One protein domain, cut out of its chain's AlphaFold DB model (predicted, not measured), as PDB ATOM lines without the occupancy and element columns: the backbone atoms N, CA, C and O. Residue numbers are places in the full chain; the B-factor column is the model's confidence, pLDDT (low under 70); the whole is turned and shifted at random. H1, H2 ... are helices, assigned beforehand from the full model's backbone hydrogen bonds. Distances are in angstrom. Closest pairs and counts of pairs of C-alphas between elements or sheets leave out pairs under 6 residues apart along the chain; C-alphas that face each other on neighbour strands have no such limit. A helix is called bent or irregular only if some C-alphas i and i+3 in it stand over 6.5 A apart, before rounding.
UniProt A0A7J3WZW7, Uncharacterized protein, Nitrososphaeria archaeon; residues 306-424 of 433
ATOM      1  N   ASN A 306     -25.511 -59.687 -17.013       74.31
ATOM      2  CA  ASN A 306     -24.388 -60.422 -16.435       74.31
ATOM      3  C   ASN A 306     -24.234 -60.049 -14.938       74.31
ATOM      4  O   ASN A 306     -23.966 -58.880 -14.636       74.31
ATOM      5  N   PRO A 307     -24.373 -61.001 -13.991       74.31
ATOM      6  CA  PRO A 307     -24.257 -60.742 -12.551       74.31
ATOM      7  C   PRO A 307     -22.934 -60.092 -12.136       74.31
ATOM      8  O   PRO A 307     -22.917 -59.212 -11.274       74.31
ATOM      9  N   MET A 308     -21.828 -60.481 -12.773       81.38
ATOM     10  CA  MET A 308     -20.509 -59.921 -12.473       81.38
ATOM     11  C   MET A 308     -20.394 -58.475 -12.944       81.38
ATOM     12  O   MET A 308     -19.848 -57.634 -12.228       81.38
ATOM     13  N   ASP A 309     -20.968 -58.152 -14.102       84.00
ATOM     14  CA  ASP A 309     -21.008 -56.777 -14.600       84.00
ATOM     15  C   ASP A 309     -21.864 -55.878 -13.707       84.00
ATOM     16  O   ASP A 309     -21.489 -54.731 -13.463       84.00
ATOM     17  N   LEU A 310     -22.995 -56.384 -13.203       85.19
ATOM     18  CA  LEU A 310     -23.848 -55.654 -12.265       85.19
ATOM     19  C   LEU A 310     -23.108 -55.367 -10.951       85.19
ATOM     20  O   LEU A 310     -23.101 -54.226 -10.488       85.19
ATOM     21  N   LEU A 311     -22.443 -56.369 -10.368       85.81
ATOM     22  CA  LEU A 311     -21.653 -56.180  -9.147       85.81
ATOM     23  C   LEU A 311     -20.508 -55.189  -9.371       85.81
ATOM     24  O   LEU A 311     -20.310 -54.279  -8.566       85.81
ATOM     25  N   ASN A 312     -19.796 -55.302 -10.493       87.31
ATOM     26  CA  ASN A 312     -18.738 -54.364 -10.857       87.31
ATOM     27  C   ASN A 312     -19.279 -52.948 -11.083       87.31
ATOM     28  O   ASN A 312     -18.641 -51.978 -10.676       87.31
ATOM     29  N   PHE A 313     -20.463 -52.812 -11.681       90.38
ATOM     30  CA  PHE A 313     -21.134 -51.529 -11.831       90.38
ATOM     31  C   PHE A 313     -21.458 -50.906 -10.469       90.38
ATOM     32  O   PHE A 313     -21.108 -49.749 -10.241       90.38
ATOM     33  N   ILE A 314     -22.065 -51.664  -9.552       90.19
ATOM     34  CA  ILE A 314     -22.390 -51.192  -8.199       90.19
ATOM     35  C   ILE A 314     -21.114 -50.759  -7.474       90.19
ATOM     36  O   ILE A 314     -21.047 -49.637  -6.982       90.19
ATOM     37  N   ARG A 315     -20.072 -51.598  -7.479       89.75
ATOM     38  CA  ARG A 315     -18.785 -51.312  -6.825       89.75
ATOM     39  C   ARG A 315     -18.140 -50.032  -7.353       89.75
ATOM     40  O   ARG A 315     -17.796 -49.155  -6.568       89.75
ATOM     41  N   ARG A 316     -18.049 -49.877  -8.680       89.31
ATOM     42  CA  ARG A 316     -17.455 -48.690  -9.324       89.31
ATOM     43  C   ARG A 316     -18.226 -47.400  -9.036       89.31
ATOM     44  O   ARG A 316     -17.632 -46.327  -9.037       89.31
ATOM     45  N   ASN A 317     -19.539 -47.484  -8.813       91.12
ATOM     46  CA  ASN A 317     -20.400 -46.311  -8.638       91.12
ATOM     47  C   ASN A 317     -20.779 -46.028  -7.177       91.12
ATOM     48  O   ASN A 317     -21.316 -44.954  -6.899       91.12
ATOM     49  N   ALA A 318     -20.480 -46.940  -6.246       90.44
ATOM     50  CA  ALA A 318     -20.930 -46.882  -4.857       90.44
ATOM     51  C   ALA A 318     -20.578 -45.549  -4.186       90.44
ATOM     52  O   ALA A 318     -21.457 -44.854  -3.675       90.44
ATOM     53  N   ARG A 319     -19.306 -45.150  -4.249       89.56
ATOM     54  CA  ARG A 319     -18.813 -43.915  -3.627       89.56
ATOM     55  C   ARG A 319     -19.510 -42.667  -4.178       89.56
ATOM     56  O   ARG A 319     -19.950 -41.812  -3.410       89.56
ATOM     57  N   THR A 320     -19.655 -42.583  -5.499       88.00
ATOM     58  CA  THR A 320     -20.300 -41.453  -6.183       88.00
ATOM     59  C   THR A 320     -21.785 -41.364  -5.838       88.00
ATOM     60  O   THR A 320     -22.272 -40.289  -5.488       88.00
ATOM     61  N   PHE A 321     -22.502 -42.490  -5.864       88.88
ATOM     62  CA  PHE A 321     -23.918 -42.529  -5.494       88.88
ATOM     63  C   PHE A 321     -24.137 -42.151  -4.033       88.88
ATOM     64  O   PHE A 321     -25.042 -41.379  -3.722       88.88
ATOM     65  N   ALA A 322     -23.289 -42.651  -3.138       86.88
ATOM     66  CA  ALA A 322     -23.359 -42.342  -1.720       86.88
ATOM     67  C   ALA A 322     -23.159 -40.842  -1.456       86.88
ATOM     68  O   ALA A 322     -23.940 -40.238  -0.722       86.88
ATOM     69  N   ALA A 323     -22.180 -40.216  -2.117       85.75
ATOM     70  CA  ALA A 323     -21.934 -38.777  -2.023       85.75
ATOM     71  C   ALA A 323     -23.129 -37.931  -2.501       85.75
ATOM     72  O   ALA A 323     -23.440 -36.898  -1.905       85.75
ATOM     73  N   GLN A 324     -23.798 -38.365  -3.573       84.44
ATOM     74  CA  GLN A 324     -24.887 -37.618  -4.207       84.44
ATOM     75  C   GLN A 324     -26.240 -37.806  -3.512       84.44
ATOM     76  O   GLN A 324     -26.992 -36.842  -3.349       84.44
ATOM     77  N   TYR A 325     -26.558 -39.032  -3.098       84.12
ATOM     78  CA  TYR A 325     -27.925 -39.416  -2.744       84.12
ATOM     79  C   TYR A 325     -28.093 -39.875  -1.295       84.12
ATOM     80  O   TYR A 325     -29.223 -39.895  -0.820       84.12
ATOM     81  N   CYS A 326     -27.022 -40.198  -0.555       82.62
ATOM     82  CA  CYS A 326     -27.159 -40.605   0.845       82.62
ATOM     83  C   CYS A 326     -27.338 -39.380   1.765       82.62
ATOM     84  O   CYS A 326     -26.386 -38.607   1.947       82.62
ATOM     85  N   PRO A 327     -28.497 -39.202   2.436       78.81
ATOM     86  CA  PRO A 327     -28.715 -38.050   3.312       78.81
ATOM     87  C   PRO A 327     -27.741 -38.023   4.497       78.81
ATOM     88  O   PRO A 327     -27.252 -36.961   4.881       78.81
ATOM     89  N   ALA A 328     -27.407 -39.195   5.047       77.94
ATOM     90  CA  ALA A 328     -26.510 -39.333   6.195       77.94
ATOM     91  C   ALA A 328     -25.053 -38.939   5.889       77.94
ATOM     92  O   ALA A 328     -24.323 -38.557   6.805       77.94
ATOM     93  N   ILE A 329     -24.641 -39.022   4.620       82.25
ATOM     94  CA  ILE A 329     -23.313 -38.611   4.147       82.25
ATOM     95  C   ILE A 329     -23.332 -37.127   3.769       82.25
ATOM     96  O   ILE A 329     -22.447 -36.379   4.183       82.25
ATOM     97  N   ARG A 330     -24.386 -36.666   3.077       81.69
ATOM     98  CA  ARG A 330     -24.565 -35.247   2.720       81.69
ATOM     99  C   ARG A 330     -24.556 -34.314   3.929       81.69
ATOM    100  O   ARG A 330     -23.953 -33.249   3.853       81.69
ATOM    101  N   ARG A 331     -25.171 -34.712   5.050       83.44
ATOM    102  CA  ARG A 331     -25.186 -33.912   6.293       83.44
ATOM    103  C   ARG A 331     -23.795 -33.669   6.884       83.44
ATOM    104  O   ARG A 331     -23.605 -32.696   7.596       83.44
ATOM    105  N   CYS A 332     -22.819 -34.526   6.587       85.25
ATOM    106  CA  CYS A 332     -21.468 -34.425   7.138       85.25
ATOM    107  C   CYS A 332     -20.470 -33.765   6.177       85.25
ATOM    108  O   CYS A 332     -19.286 -33.737   6.484       85.25
ATOM    109  N   ARG A 333     -20.915 -33.234   5.028       81.38
ATOM    110  CA  ARG A 333     -20.039 -32.753   3.942       81.38
ATOM    111  C   ARG A 333     -19.033 -31.679   4.375       81.38
ATOM    112  O   ARG A 333     -17.923 -31.653   3.853       81.38
ATOM    113  N   ASN A 334     -19.400 -30.852   5.354       85.00
ATOM    114  CA  ASN A 334     -18.544 -29.788   5.891       85.00
ATOM    115  C   ASN A 334     -17.473 -30.312   6.872       85.00
ATOM    116  O   ASN A 334     -16.518 -29.607   7.178       85.00
ATOM    117  N   LEU A 335     -17.589 -31.562   7.336       86.50
ATOM    118  CA  LEU A 335     -16.650 -32.216   8.249       86.50
ATOM    119  C   LEU A 335     -15.782 -33.203   7.462       86.50
ATOM    120  O   LEU A 335     -16.071 -34.400   7.426       86.50
ATOM    121  N   LYS A 336     -14.713 -32.700   6.822       82.38
ATOM    122  CA  LYS A 336     -13.860 -33.453   5.871       82.38
ATOM    123  C   LYS A 336     -13.503 -34.873   6.336       82.38
ATOM    124  O   LYS A 336     -13.642 -35.810   5.552       82.38
ATOM    125  N   LYS A 337     -13.079 -35.037   7.595       84.88
ATOM    126  CA  LYS A 337     -12.671 -36.336   8.158       84.88
ATOM    127  C   LYS A 337     -13.847 -37.323   8.245       84.88
ATOM    128  O   LYS A 337     -13.794 -38.390   7.643       84.88
ATOM    129  N   ILE A 338     -14.950 -36.911   8.876       84.38
ATOM    130  CA  ILE A 338     -16.164 -37.734   9.049       84.38
ATOM    131  C   ILE A 338     -16.817 -38.059   7.697       84.38
ATOM    132  O   ILE A 338     -17.310 -39.165   7.477       84.38
ATOM    133  N   TYR A 339     -16.821 -37.102   6.767       85.81
ATOM    134  CA  TYR A 339     -17.328 -37.306   5.411       85.81
ATOM    135  C   TYR A 339     -16.541 -38.389   4.662       85.81
ATOM    136  O   TYR A 339     -17.143 -39.285   4.064       85.81
ATOM    137  N   GLY A 340     -15.206 -38.334   4.723       85.06
ATOM    138  CA  GLY A 340     -14.329 -39.327   4.103       85.06
ATOM    139  C   GLY A 340     -14.518 -40.730   4.683       85.06
ATOM    140  O   GLY A 340     -14.649 -41.692   3.925       85.06
ATOM    141  N   GLU A 341     -14.611 -40.839   6.008       87.19
ATOM    142  CA  GLU A 341     -14.837 -42.109   6.712       87.19
ATOM    143  C   GLU A 341     -16.180 -42.745   6.328       87.19
ATOM    144  O   GLU A 341     -16.233 -43.924   5.971       87.19
ATOM    145  N   LYS A 342     -17.269 -41.965   6.304       84.50
ATOM    146  CA  LYS A 342     -18.597 -42.481   5.929       84.50
ATOM    147  C   LYS A 342     -18.684 -42.932   4.470       84.50
ATOM    148  O   LYS A 342     -19.366 -43.916   4.185       84.50
ATOM    149  N   LEU A 343     -18.012 -42.236   3.551       88.31
ATOM    150  CA  LEU A 343     -17.938 -42.653   2.147       88.31
ATOM    151  C   LEU A 343     -17.205 -43.984   1.992       88.31
ATOM    152  O   LEU A 343     -17.710 -44.877   1.312       88.31
ATOM    153  N   LYS A 344     -16.048 -44.120   2.650       89.38
ATOM    154  CA  LYS A 344     -15.243 -45.343   2.611       89.38
ATOM    155  C   LYS A 344     -16.006 -46.530   3.202       89.38
ATOM    156  O   LYS A 344     -16.037 -47.594   2.597       89.38
ATOM    157  N   MET A 345     -16.719 -46.320   4.309       87.31
ATOM    158  CA  MET A 345     -17.565 -47.347   4.919       87.31
ATOM    159  C   MET A 345     -18.651 -47.858   3.957       87.31
ATOM    160  O   MET A 345     -18.888 -49.062   3.884       87.31
ATOM    161  N   PHE A 346     -19.333 -46.974   3.218       88.56
ATOM    162  CA  PHE A 346     -20.338 -47.415   2.243       88.56
ATOM    163  C   PHE A 346     -19.705 -48.178   1.073       88.56
ATOM    164  O   PHE A 346     -20.235 -49.205   0.658       88.56
ATOM    165  N   GLU A 347     -18.576 -47.691   0.558       89.81
ATOM    166  CA  GLU A 347     -17.816 -48.335  -0.517       89.81
ATOM    167  C   GLU A 347     -17.376 -49.756  -0.132       89.81
ATOM    168  O   GLU A 347     -17.620 -50.702  -0.882       89.81
ATOM    169  N   GLU A 348     -16.829 -49.936   1.071       89.06
ATOM    170  CA  GLU A 348     -16.432 -51.245   1.602       89.06
ATOM    171  C   GLU A 348     -17.630 -52.187   1.775       89.06
ATOM    172  O   GLU A 348     -17.565 -53.351   1.373       89.06
ATOM    173  N   LYS A 349     -18.747 -51.685   2.317       87.19
ATOM    174  CA  LYS A 349     -19.984 -52.462   2.468       87.19
ATOM    175  C   LYS A 349     -20.554 -52.897   1.119       87.19
ATOM    176  O   LYS A 349     -20.899 -54.061   0.951       87.19
ATOM    177  N   ALA A 350     -20.604 -51.997   0.136       87.50
ATOM    178  CA  ALA A 350     -21.032 -52.332  -1.221       87.50
ATOM    179  C   ALA A 350     -20.079 -53.336  -1.899       87.50
ATOM    180  O   ALA A 350     -20.522 -54.188  -2.668       87.50
ATOM    181  N   GLY A 351     -18.779 -53.273  -1.587       86.06
ATOM    182  CA  GLY A 351     -17.758 -54.203  -2.071       86.06
ATOM    183  C   GLY A 351     -18.006 -55.661  -1.682       86.06
ATOM    184  O   GLY A 351     -17.760 -56.556  -2.494       86.06
ATOM    185  N   ARG A 352     -18.545 -55.885  -0.478       86.88
ATOM    186  CA  ARG A 352     -18.823 -57.215   0.092       86.88
ATOM    187  C   ARG A 352     -20.123 -57.846  -0.403       86.88
ATOM    188  O   ARG A 352     -20.340 -59.032  -0.180       86.88
ATOM    189  N   LEU A 353     -20.969 -57.086  -1.103       86.06
ATOM    190  CA  LEU A 353     -22.224 -57.611  -1.631       86.06
ATOM    191  C   LEU A 353     -21.965 -58.684  -2.692       86.06
ATOM    192  O   LEU A 353     -21.111 -58.550  -3.574       86.06
ATOM    193  N   SER A 354     -22.773 -59.732  -2.614       86.38
ATOM    194  CA  SER A 354     -22.901 -60.762  -3.641       86.38
ATOM    195  C   SER A 354     -24.156 -60.500  -4.470       86.38
ATOM    196  O   SER A 354     -24.995 -59.665  -4.121       86.38
ATOM    197  N   PHE A 355     -24.313 -61.223  -5.576       79.75
ATOM    198  CA  PHE A 355     -25.517 -61.101  -6.395       79.75
ATOM    199  C   PHE A 355     -26.791 -61.428  -5.593       79.75
ATOM    200  O   PHE A 355     -27.790 -60.727  -5.719       79.75
ATOM    201  N   LEU A 356     -26.714 -62.411  -4.688       79.69
ATOM    202  CA  LEU A 356     -27.798 -62.790  -3.774       79.69
ATOM    203  C   LEU A 356     -28.261 -61.640  -2.885       79.69
ATOM    204  O   LEU A 356     -29.460 -61.431  -2.705       79.69
ATOM    205  N   HIS A 357     -27.313 -60.869  -2.360       88.12
ATOM    206  CA  HIS A 357     -27.615 -59.693  -1.557       88.12
ATOM    207  C   HIS A 357     -28.407 -58.657  -2.364       88.12
ATOM    208  O   HIS A 357     -29.410 -58.130  -1.891       88.12
ATOM    209  N   VAL A 358     -27.987 -58.396  -3.607       86.06
ATOM    210  CA  VAL A 358     -28.656 -57.441  -4.504       86.06
ATOM    211  C   VAL A 358     -30.073 -57.902  -4.847       86.06
ATOM    212  O   VAL A 358     -31.010 -57.110  -4.755       86.06
ATOM    213  N   VAL A 359     -30.241 -59.182  -5.189       77.56
ATOM    214  CA  VAL A 359     -31.554 -59.781  -5.476       77.56
ATOM    215  C   VAL A 359     -32.476 -59.681  -4.263       77.56
ATOM    216  O   VAL A 359     -33.606 -59.222  -4.393       77.56
ATOM    217  N   THR A 360     -31.981 -60.017  -3.071       81.50
ATOM    218  CA  THR A 360     -32.768 -59.952  -1.830       81.50
ATOM    219  C   THR A 360     -33.225 -58.522  -1.533       81.50
ATOM    220  O   THR A 360     -34.398 -58.293  -1.249       81.50
ATOM    221  N   LEU A 361     -32.339 -57.530  -1.684       87.19
ATOM    222  CA  LEU A 361     -32.695 -56.116  -1.513       87.19
ATOM    223  C   LEU A 361     -33.763 -55.652  -2.516       87.19
ATOM    224  O   LEU A 361     -34.654 -54.887  -2.148       87.19
ATOM    225  N   ILE A 362     -33.699 -56.118  -3.767       81.75
ATOM    226  CA  ILE A 362     -34.704 -55.813  -4.793       81.75
ATOM    227  C   ILE A 362     -36.037 -56.491  -4.471       81.75
ATOM    228  O   ILE A 362     -37.072 -55.831  -4.558       81.75
ATOM    229  N   ASN A 363     -36.038 -57.753  -4.046       70.62
ATOM    230  CA  ASN A 363     -37.265 -58.465  -3.681       70.62
ATOM    231  C   ASN A 363     -37.983 -57.776  -2.525       70.62
ATOM    232  O   ASN A 363     -39.186 -57.533  -2.605       70.62
ATOM    233  N   ILE A 364     -37.227 -57.373  -1.504       79.19
ATOM    234  CA  ILE A 364     -37.740 -56.571  -0.396       79.19
ATOM    235  C   ILE A 364     -38.304 -55.238  -0.911       79.19
ATOM    236  O   ILE A 364     -39.402 -54.850  -0.517       79.19
ATOM    237  N   SER A 365     -37.610 -54.561  -1.837       81.94
ATOM    238  CA  SER A 365     -38.089 -53.301  -2.436       81.94
ATOM    239  C   SER A 365     -39.423 -53.437  -3.179       81.94
ATOM    240  O   SER A 365     -40.197 -52.486  -3.232       81.94
ATOM    241  N   LEU A 366     -39.676 -54.618  -3.748       69.62
ATOM    242  CA  LEU A 366     -40.867 -54.942  -4.529       69.62
ATOM    243  C   LEU A 366     -41.965 -55.619  -3.692       69.62
ATOM    244  O   LEU A 366     -43.035 -55.899  -4.224       69.62
ATOM    245  N   GLY A 367     -41.720 -55.903  -2.407       70.25
ATOM    246  CA  GLY A 367     -42.658 -56.627  -1.544       70.25
ATOM    247  C   GLY A 367     -42.796 -58.122  -1.869       70.25
ATOM    248  O   GLY A 367     -43.785 -58.734  -1.481       70.25
ATOM    249  N   LEU A 368     -41.823 -58.714  -2.570       60.03
ATOM    250  CA  LEU A 368     -41.860 -60.105  -3.052       60.03
ATOM    251  C   LEU A 368     -41.349 -61.143  -2.029       60.03
ATOM    252  O   LEU A 368     -41.358 -62.335  -2.319       60.03
ATOM    253  N   GLY A 369     -40.928 -60.710  -0.838       60.88
ATOM    254  CA  GLY A 369     -40.423 -61.586   0.229       60.88
ATOM    255  C   GLY A 369     -38.921 -61.895   0.144       60.88
ATOM    256  O   GLY A 369     -38.215 -61.390  -0.729       60.88
ATOM    257  N   ASP A 370     -38.421 -62.699   1.085       60.38
ATOM    258  CA  ASP A 370     -36.984 -62.973   1.241       60.38
ATOM    259  C   ASP A 370     -36.524 -64.205   0.460       60.38
ATOM    260  O   ASP A 370     -37.289 -65.142   0.234       60.38
ATOM    261  N   PHE A 371     -35.242 -64.212   0.092       55.69
ATOM    262  CA  PHE A 371     -34.618 -65.292  -0.671       55.69
ATOM    263  C   PHE A 371     -33.969 -66.367   0.218       55.69
ATOM    264  O   PHE A 371     -34.133 -67.561  -0.018       55.69
ATOM    265  N   ASP A 372     -33.246 -65.941   1.256       64.44
ATOM    266  CA  ASP A 372     -32.614 -66.820   2.241       64.44
ATOM    267  C   ASP A 372     -32.578 -66.112   3.602       64.44
ATOM    268  O   ASP A 372     -32.231 -64.931   3.696       64.44
ATOM    269  N   SER A 373     -32.931 -66.831   4.665       72.69
ATOM    270  CA  SER A 373     -32.825 -66.361   6.046       72.69
ATOM    271  C   SER A 373     -31.403 -65.942   6.449       72.69
ATOM    272  O   SER A 373     -31.268 -64.986   7.211       72.69
ATOM    273  N   SER A 374     -30.350 -66.594   5.933       77.12
ATOM    274  CA  SER A 374     -28.953 -66.239   6.231       77.12
ATOM    275  C   SER A 374     -28.578 -64.909   5.582       77.12
ATOM    276  O   SER A 374     -28.193 -63.980   6.282       77.12
ATOM    277  N   ILE A 375     -28.828 -64.766   4.276       83.81
ATOM    278  CA  ILE A 375     -28.594 -63.531   3.513       83.81
ATOM    279  C   ILE A 375     -29.411 -62.374   4.090       83.81
ATOM    280  O   ILE A 375     -28.923 -61.254   4.218       83.81
ATOM    281  N   THR A 376     -30.655 -62.632   4.493       83.75
ATOM    282  CA  THR A 376     -31.501 -61.617   5.135       83.75
ATOM    283  C   THR A 376     -30.913 -61.189   6.480       83.75
ATOM    284  O   THR A 376     -30.852 -59.994   6.767       83.75
ATOM    285  N   SER A 377     -30.422 -62.135   7.283       85.25
ATOM    286  CA  SER A 377     -29.770 -61.842   8.565       85.25
ATOM    287  C   SER A 377     -28.475 -61.048   8.378       85.25
ATOM    288  O   SER A 377     -28.250 -60.078   9.101       85.25
ATOM    289  N   GLU A 378     -27.669 -61.385   7.368       89.38
ATOM    290  CA  GLU A 378     -26.473 -60.630   6.974       89.38
ATOM    291  C   GLU A 378     -26.834 -59.188   6.579       89.38
ATOM    292  O   GLU A 378     -26.252 -58.238   7.101       89.38
ATOM    293  N   LEU A 379     -27.871 -58.988   5.757       90.19
ATOM    294  CA  LEU A 379     -28.332 -57.652   5.353       90.19
ATOM    295  C   LEU A 379     -28.898 -56.820   6.514       90.19
ATOM    296  O   LEU A 379     -28.752 -55.590   6.509       90.19
ATOM    297  N   ILE A 380     -29.554 -57.461   7.488       89.38
ATOM    298  CA  ILE A 380     -30.012 -56.814   8.729       89.38
ATOM    299  C   ILE A 380     -28.799 -56.392   9.561       89.38
ATOM    300  O   ILE A 380     -28.714 -55.228   9.960       89.38
ATOM    301  N   SER A 381     -27.852 -57.310   9.778       87.88
ATOM    302  CA  SER A 381     -26.616 -57.075  10.536       87.88
ATOM    303  C   SER A 381     -25.791 -55.936   9.933       87.88
ATOM    304  O   SER A 381     -25.373 -55.007  10.628       87.88
ATOM    305  N   ASP A 382     -25.649 -55.924   8.610       86.12
ATOM    306  CA  ASP A 382     -24.916 -54.887   7.887       86.12
ATOM    307  C   ASP A 382     -25.681 -53.556   7.781       86.12
ATOM    308  O   ASP A 382     -25.115 -52.525   7.382       86.12
ATOM    309  N   GLY A 383     -26.954 -53.535   8.189       86.12
ATOM    310  CA  GLY A 383     -27.795 -52.345   8.256       86.12
ATOM    311  C   GLY A 383     -28.317 -51.871   6.900       86.12
ATOM    312  O   GLY A 383     -28.629 -50.684   6.751       86.12
ATOM    313  N   PHE A 384     -28.413 -52.762   5.913       90.19
ATOM    314  CA  PHE A 384     -29.051 -52.475   4.625       90.19
ATOM    315  C   PHE A 384     -30.579 -52.524   4.713       90.19
ATOM    316  O   PHE A 384     -31.255 -51.767   4.012       90.19
ATOM    317  N   ILE A 385     -31.111 -53.353   5.612       89.56
ATOM    318  CA  ILE A 385     -32.541 -53.478   5.918       89.56
ATOM    319  C   ILE A 385     -32.771 -53.446   7.435       89.56
ATOM    320  O   ILE A 385     -31.850 -53.655   8.222       89.56
ATOM    321  N   SER A 386     -33.981 -53.096   7.869       89.62
ATOM    322  CA  SER A 386     -34.394 -53.201   9.273       89.62
ATOM    323  C   SER A 386     -34.808 -54.640   9.626       89.62
ATOM    324  O   SER A 386     -35.070 -55.424   8.716       89.62
ATOM    325  N   PRO A 387     -34.949 -54.991  10.921       86.69
ATOM    326  CA  PRO A 387     -35.519 -56.282  11.328       86.69
ATOM    327  C   PRO A 387     -36.932 -56.528  10.771       86.69
ATOM    328  O   PRO A 387     -37.284 -57.654  10.446       86.69
ATOM    329  N   ASN A 388     -37.706 -55.456  10.562       85.38
ATOM    330  CA  ASN A 388     -39.020 -55.501   9.909       85.38
ATOM    331  C   ASN A 388     -38.917 -55.517   8.373       85.38
ATOM    332  O   ASN A 388     -39.894 -55.230   7.688       85.38
ATOM    333  N   LYS A 389     -37.724 -55.791   7.830       81.56
ATOM    334  CA  LYS A 389     -37.428 -55.895   6.395       81.56
ATOM    335  C   LYS A 389     -37.732 -54.619   5.610       81.56
ATOM    336  O   LYS A 389     -37.938 -54.654   4.407       81.56
ATOM    337  N   ALA A 390     -37.719 -53.458   6.262       87.19
ATOM    338  CA  ALA A 390     -37.802 -52.184   5.558       87.19
ATOM    339  C   ALA A 390     -36.415 -51.791   5.034       87.19
ATOM    340  O   ALA A 390     -35.429 -51.857   5.776       87.19
ATOM    341  N   LEU A 391     -36.328 -51.343   3.778       86.81
ATOM    342  CA  LEU A 391     -35.072 -50.851   3.212       86.81
ATOM    343  C   LEU A 391     -34.558 -49.645   3.998       86.81
ATOM    344  O   LEU A 391     -35.241 -48.633   4.153       86.81
ATOM    345  N   ARG A 392     -33.309 -49.737   4.455       87.31
ATOM    346  CA  ARG A 392     -32.576 -48.595   5.005       87.31
ATOM    347  C   ARG A 392     -31.923 -47.801   3.867       87.31
ATOM    348  O   ARG A 392     -31.774 -48.327   2.761       87.31
ATOM    349  N   PRO A 393     -31.473 -46.553   4.111       84.50
ATOM    350  CA  PRO A 393     -30.931 -45.688   3.061       84.50
ATOM    351  C   PRO A 393     -29.830 -46.333   2.212       84.50
ATOM    352  O   PRO A 393     -29.782 -46.113   1.009       84.50
ATOM    353  N   HIS A 394     -28.966 -47.161   2.804       85.06
ATOM    354  CA  HIS A 394     -27.932 -47.874   2.050       85.06
ATOM    355  C   HIS A 394     -28.509 -48.954   1.132       85.06
ATOM    356  O   HIS A 394     -28.114 -49.011  -0.028       85.06
ATOM    357  N   GLY A 395     -29.462 -49.764   1.609       88.38
ATOM    358  CA  GLY A 395     -30.129 -50.773   0.783       88.38
ATOM    359  C   GLY A 395     -30.873 -50.136  -0.390       88.38
ATOM    360  O   GLY A 395     -30.748 -50.592  -1.524       88.38
ATOM    361  N   TRP A 396     -31.550 -49.010  -0.143       87.69
ATOM    362  CA  TRP A 396     -32.241 -48.246  -1.184       87.69
ATOM    363  C   TRP A 396     -31.295 -47.771  -2.299       87.69
ATOM    364  O   TRP A 396     -31.612 -47.887  -3.480       87.69
ATOM    365  N   LEU A 397     -30.090 -47.310  -1.947       88.69
ATOM    366  CA  LEU A 397     -29.086 -46.890  -2.933       88.69
ATOM    367  C   LEU A 397     -28.583 -48.048  -3.807       88.69
ATOM    368  O   LEU A 397     -28.343 -47.841  -4.997       88.69
ATOM    369  N   ILE A 398     -28.437 -49.257  -3.251       90.50
ATOM    370  CA  ILE A 398     -28.063 -50.453  -4.028       90.50
ATOM    371  C   ILE A 398     -29.172 -50.816  -5.021       90.50
ATOM    372  O   ILE A 398     -28.885 -51.066  -6.198       90.50
ATOM    373  N   VAL A 399     -30.431 -50.794  -4.579       88.12
ATOM    374  CA  VAL A 399     -31.591 -51.050  -5.448       88.12
ATOM    375  C   VAL A 399     -31.627 -50.046  -6.603       88.12
ATOM    376  O   VAL A 399     -31.761 -50.441  -7.759       88.12
ATOM    377  N   GLU A 400     -31.404 -48.763  -6.323       87.06
ATOM    378  CA  GLU A 400     -31.438 -47.714  -7.345       87.06
ATOM    379  C   GLU A 400     -30.273 -47.812  -8.350       87.06
ATOM    380  O   GLU A 400     -30.462 -47.628  -9.556       87.06
ATOM    381  N   MET A 401     -29.063 -48.166  -7.897       90.12
ATOM    382  CA  MET A 401     -27.943 -48.463  -8.804       90.12
ATOM    383  C   MET A 401     -28.255 -49.661  -9.706       90.12
ATOM    384  O   MET A 401     -28.007 -49.607 -10.913       90.12
ATOM    385  N   SER A 402     -28.849 -50.711  -9.143       87.12
ATOM    386  CA  SER A 402     -29.238 -51.908  -9.892       87.12
ATOM    387  C   SER A 402     -30.296 -51.582 -10.944       87.12
ATOM    388  O   SER A 402     -30.161 -51.962 -12.107       87.12
ATOM    389  N   ARG A 403     -31.295 -50.775 -10.578       84.44
ATOM    390  CA  ARG A 403     -32.320 -50.272 -11.495       84.44
ATOM    391  C   ARG A 403     -31.714 -49.493 -12.663       84.44
ATOM    392  O   ARG A 403     -32.052 -49.758 -13.814       84.44
ATOM    393  N   LYS A 404     -30.786 -48.568 -12.396       85.88
ATOM    394  CA  LYS A 404     -30.106 -47.797 -13.452       85.88
ATOM    395  C   LYS A 404     -29.282 -48.677 -14.390       85.88
ATOM    396  O   LYS A 404     -29.269 -48.419 -15.593       85.88
ATOM    397  N   TYR A 405     -28.608 -49.702 -13.871       85.75
ATOM    398  CA  TYR A 405     -27.896 -50.674 -14.703       85.75
ATOM    399  C   TYR A 405     -28.854 -51.418 -15.644       85.75
ATOM    400  O   TYR A 405     -28.599 -51.501 -16.845       85.75
ATOM    401  N   LEU A 406     -29.979 -51.903 -15.113       76.38
ATOM    402  CA  LEU A 406     -30.981 -52.649 -15.876       76.38
ATOM    403  C   LEU A 406     -31.575 -51.819 -17.017       76.38
ATOM    404  O   LEU A 406     -31.622 -52.287 -18.154       76.38
ATOM    405  N   ILE A 407     -31.923 -50.559 -16.742       74.56
ATOM    406  CA  ILE A 407     -32.425 -49.626 -17.759       74.56
ATOM    407  C   ILE A 407     -31.400 -49.453 -18.890       74.56
ATOM    408  O   ILE A 407     -31.760 -49.524 -20.062       74.56
ATOM    409  N   ARG A 408     -30.106 -49.296 -18.563       78.19
ATOM    410  CA  ARG A 408     -29.032 -49.178 -19.571       78.19
ATOM    411  C   ARG A 408     -28.869 -50.429 -20.434       78.19
ATOM    412  O   ARG A 408     -28.417 -50.320 -21.567       78.19
ATOM    413  N   ARG A 409     -29.223 -51.605 -19.914       74.31
ATOM    414  CA  ARG A 409     -29.213 -52.882 -20.644       74.31
ATOM    415  C   ARG A 409     -30.524 -53.153 -21.399       74.31
ATOM    416  O   ARG A 409     -30.689 -54.244 -21.934       74.31
ATOM    417  N   GLY A 410     -31.450 -52.191 -21.446       63.62
ATOM    418  CA  GLY A 410     -32.745 -52.345 -22.118       63.62
ATOM    419  C   GLY A 410     -33.728 -53.250 -21.370       63.62
ATOM    420  O   GLY A 410     -34.724 -53.684 -21.945       63.62
ATOM    421  N   VAL A 411     -33.466 -53.548 -20.093       63.28
ATOM    422  CA  VAL A 411     -34.364 -54.336 -19.246       63.28
ATOM    423  C   VAL A 411     -35.401 -53.395 -18.645       63.28
ATOM    424  O   VAL A 411     -35.095 -52.569 -17.786       63.28
ATOM    425  N   THR A 412     -36.642 -53.515 -19.115       56.06
ATOM    426  CA  THR A 412     -37.750 -52.621 -18.745       56.06
ATOM    427  C   THR A 412     -38.432 -53.004 -17.431       56.06
ATOM    428  O   THR A 412     -39.080 -52.155 -16.822       56.06
ATOM    429  N   ASN A 413     -38.261 -54.243 -16.954       58.59
ATOM    430  CA  ASN A 413     -38.884 -54.735 -15.725       58.59
ATOM    431  C   ASN A 413     -37.835 -55.198 -14.698       58.59
ATOM    432  O   ASN A 413     -37.151 -56.200 -14.897       58.59
ATOM    433  N   VAL A 414     -37.736 -54.486 -13.571       55.06
ATOM    434  CA  VAL A 414     -36.799 -54.794 -12.473       55.06
ATOM    435  C   VAL A 414     -37.145 -56.122 -11.782       55.06
ATOM    436  O   VAL A 414     -36.241 -56.811 -11.314       55.06
ATOM    437  N   ALA A 415     -38.417 -56.542 -11.804       52.41
ATOM    438  CA  ALA A 415     -38.848 -57.841 -11.283       52.41
ATOM    439  C   ALA A 415     -38.252 -59.024 -12.069       52.41
ATOM    440  O   ALA A 415     -38.115 -60.117 -11.529       52.41
ATOM    441  N   ALA A 416     -37.808 -58.816 -13.312       53.44
ATOM    442  CA  ALA A 416     -37.124 -59.864 -14.063       53.44
ATOM    443  C   ALA A 416     -35.793 -60.263 -13.400       53.44
ATOM    444  O   ALA A 416     -35.462 -61.441 -13.395       53.44
ATOM    445  N   LEU A 417     -35.065 -59.318 -12.781       53.66
ATOM    446  CA  LEU A 417     -33.824 -59.601 -12.042       53.66
ATOM    447  C   LEU A 417     -34.081 -60.369 -10.733       53.66
ATOM    448  O   LEU A 417     -33.244 -61.158 -10.303       53.66
ATOM    449  N   ALA A 418     -35.244 -60.151 -10.118       54.50
ATOM    450  CA  ALA A 418     -35.720 -60.939  -8.984       54.50
ATOM    451  C   ALA A 418     -35.992 -62.401  -9.385       54.50
ATOM    452  O   ALA A 418     -35.707 -63.322  -8.625       54.50
ATOM    453  N   TRP A 419     -36.506 -62.608 -10.602       45.00
ATOM    454  CA  TRP A 419     -36.945 -63.911 -11.110       45.00
ATOM    455  C   TRP A 419     -35.861 -64.723 -11.832       45.00
ATOM    456  O   TRP A 419     -35.908 -65.953 -11.822       45.00
ATOM    457  N   THR A 420     -34.854 -64.075 -12.432       49.50
ATOM    458  CA  THR A 420     -33.742 -64.755 -13.130       49.50
ATOM    459  C   THR A 420     -32.977 -65.731 -12.234       49.50
ATOM    460  O   THR A 420     -32.304 -66.628 -12.740       49.50
ATOM    461  N   TYR A 421     -33.096 -65.589 -10.914       43.78
ATOM    462  CA  TYR A 421     -32.439 -66.449  -9.942       43.78
ATOM    463  C   TYR A 421     -33.388 -67.398  -9.193       43.78
ATOM    464  O   TYR A 421     -32.985 -68.520  -8.886       43.78
ATOM    465  N   THR A 422     -34.658 -67.032  -8.973       42.41
ATOM    466  CA  THR A 422     -35.652 -67.957  -8.387       42.41
ATOM    467  C   THR A 422     -35.913 -69.168  -9.290       42.41
ATOM    468  O   THR A 422     -36.185 -70.251  -8.785       42.41
ATOM    469  N   GLY A 423     -35.740 -69.026 -10.612       35.94
ATOM    470  CA  GLY A 423     -35.821 -70.141 -11.564       35.94
ATOM    471  C   GLY A 423     -34.589 -71.061 -11.616       35.94
ATOM    472  O   GLY A 423     -34.707 -72.195 -12.071       35.94
ATOM    473  N   ILE A 424     -33.414 -70.605 -11.154       38.34
ATOM    474  CA  ILE A 424     -32.165 -71.399 -11.140       38.34
ATOM    475  C   ILE A 424     -31.914 -72.017  -9.755       38.34
ATOM    476  O   ILE A 424     -31.322 -73.090  -9.660       38.34
TER     477      ILE A 424
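Overview. This is residues 306 to 424 of the 433 residues of an uncharacterized protein of Nitrososphaeria archaeon (UniProt A0A7J3WZW7). Two long helices, H1 and H3, run side by side in opposite ways with the short H2 at one end of the pair, while H4 begins beside residues 307 to 311 of H1, at the other end, with H5 and H7 packed on either side of H4. H6 lies in the middle, crossing both H1 and H4, and the packing is mostly crossed. The printed part has 119 residues with seven named helices, H1 to H7 in chain order, and no named strand; the class is all helix. It is compact, with a radius of gyration of the C-alphas of 14.2 A and spans of 47 by 32 by 20 A.

Along the chain. Find C-alpha 307 at (-24.257, -60.742, -12.551); from there H1, residues 307 to 325, runs 23.8 A. H1 is irregular, with C-alphas 316 and 319 at 7.6 A and a kink of 55 degrees near residue 319. H2 is residues 327 to 330. H3, residues 336 to 351, covers 22.6 A and ends at C-alpha 351, (-17.758, -54.203, -2.071). H4 is residues 355 to 366, 16.6 A, and H5 is residues 373 to 381, 12.0 A. H6, residues 393 to 408, covers 23.0 A. H7, residues 415 to 422, ends at C-alpha 422, (-35.652, -67.957, -8.387).

Arrangement. Start at H1, a hub with H4, each touching four helices. H1 touches H3 at a shallow tilt of 20 degrees, opposite ways; their closest C-alphas, of Arg 319 and Glu 347, are 5.5 A apart. H1 and H2 touch only at the corner, Ala 323 to Ile 329, 6.3 A between C-alphas. H2 touches H3, with the C-alphas of Ile 329 and Tyr 339 closest at 6.3 A. H1 and H4 only just touch, with 3 pairs of C-alphas within 8 A, the closest those of Pro 307 and Phe 355 at 6.3 A. Look next at Ile 314 and Met 401, the closest C-alphas of H1 and H6 at 6.2 A; these helices touch at a steep tilt of 56 degrees. H4 touches H6 about perpendicular, at 82 degrees, with the C-alphas of Ile 362 and Val 399 closest at 5.7 A. H4 also touches H5, at 82 degrees, through His 357 and Ile 375, C-alphas 6.4 A apart, and H7, at a steep tilt of 48 degrees, through Val 359 and Ala 418, C-alphas 5.6 A apart. H5 and H7 are apart. Every O i to N i+4 pair is within hydrogen-bond range in H3, H4, H5 and H6; H1 has 13 of 15 and H7 2 of 4, and H2 is too short for one.

Size, cuts and confidence. The two C-alphas farthest apart, of Asn 334 and Gly 423, are 47.2 A apart. The printed part has no cut, and its one long link is H5 to H6, 11 residues. Mean pLDDT of the printed part is 79.4; look for values under 70 at residue 366, residues 368 to 372 and residues 410 to 424.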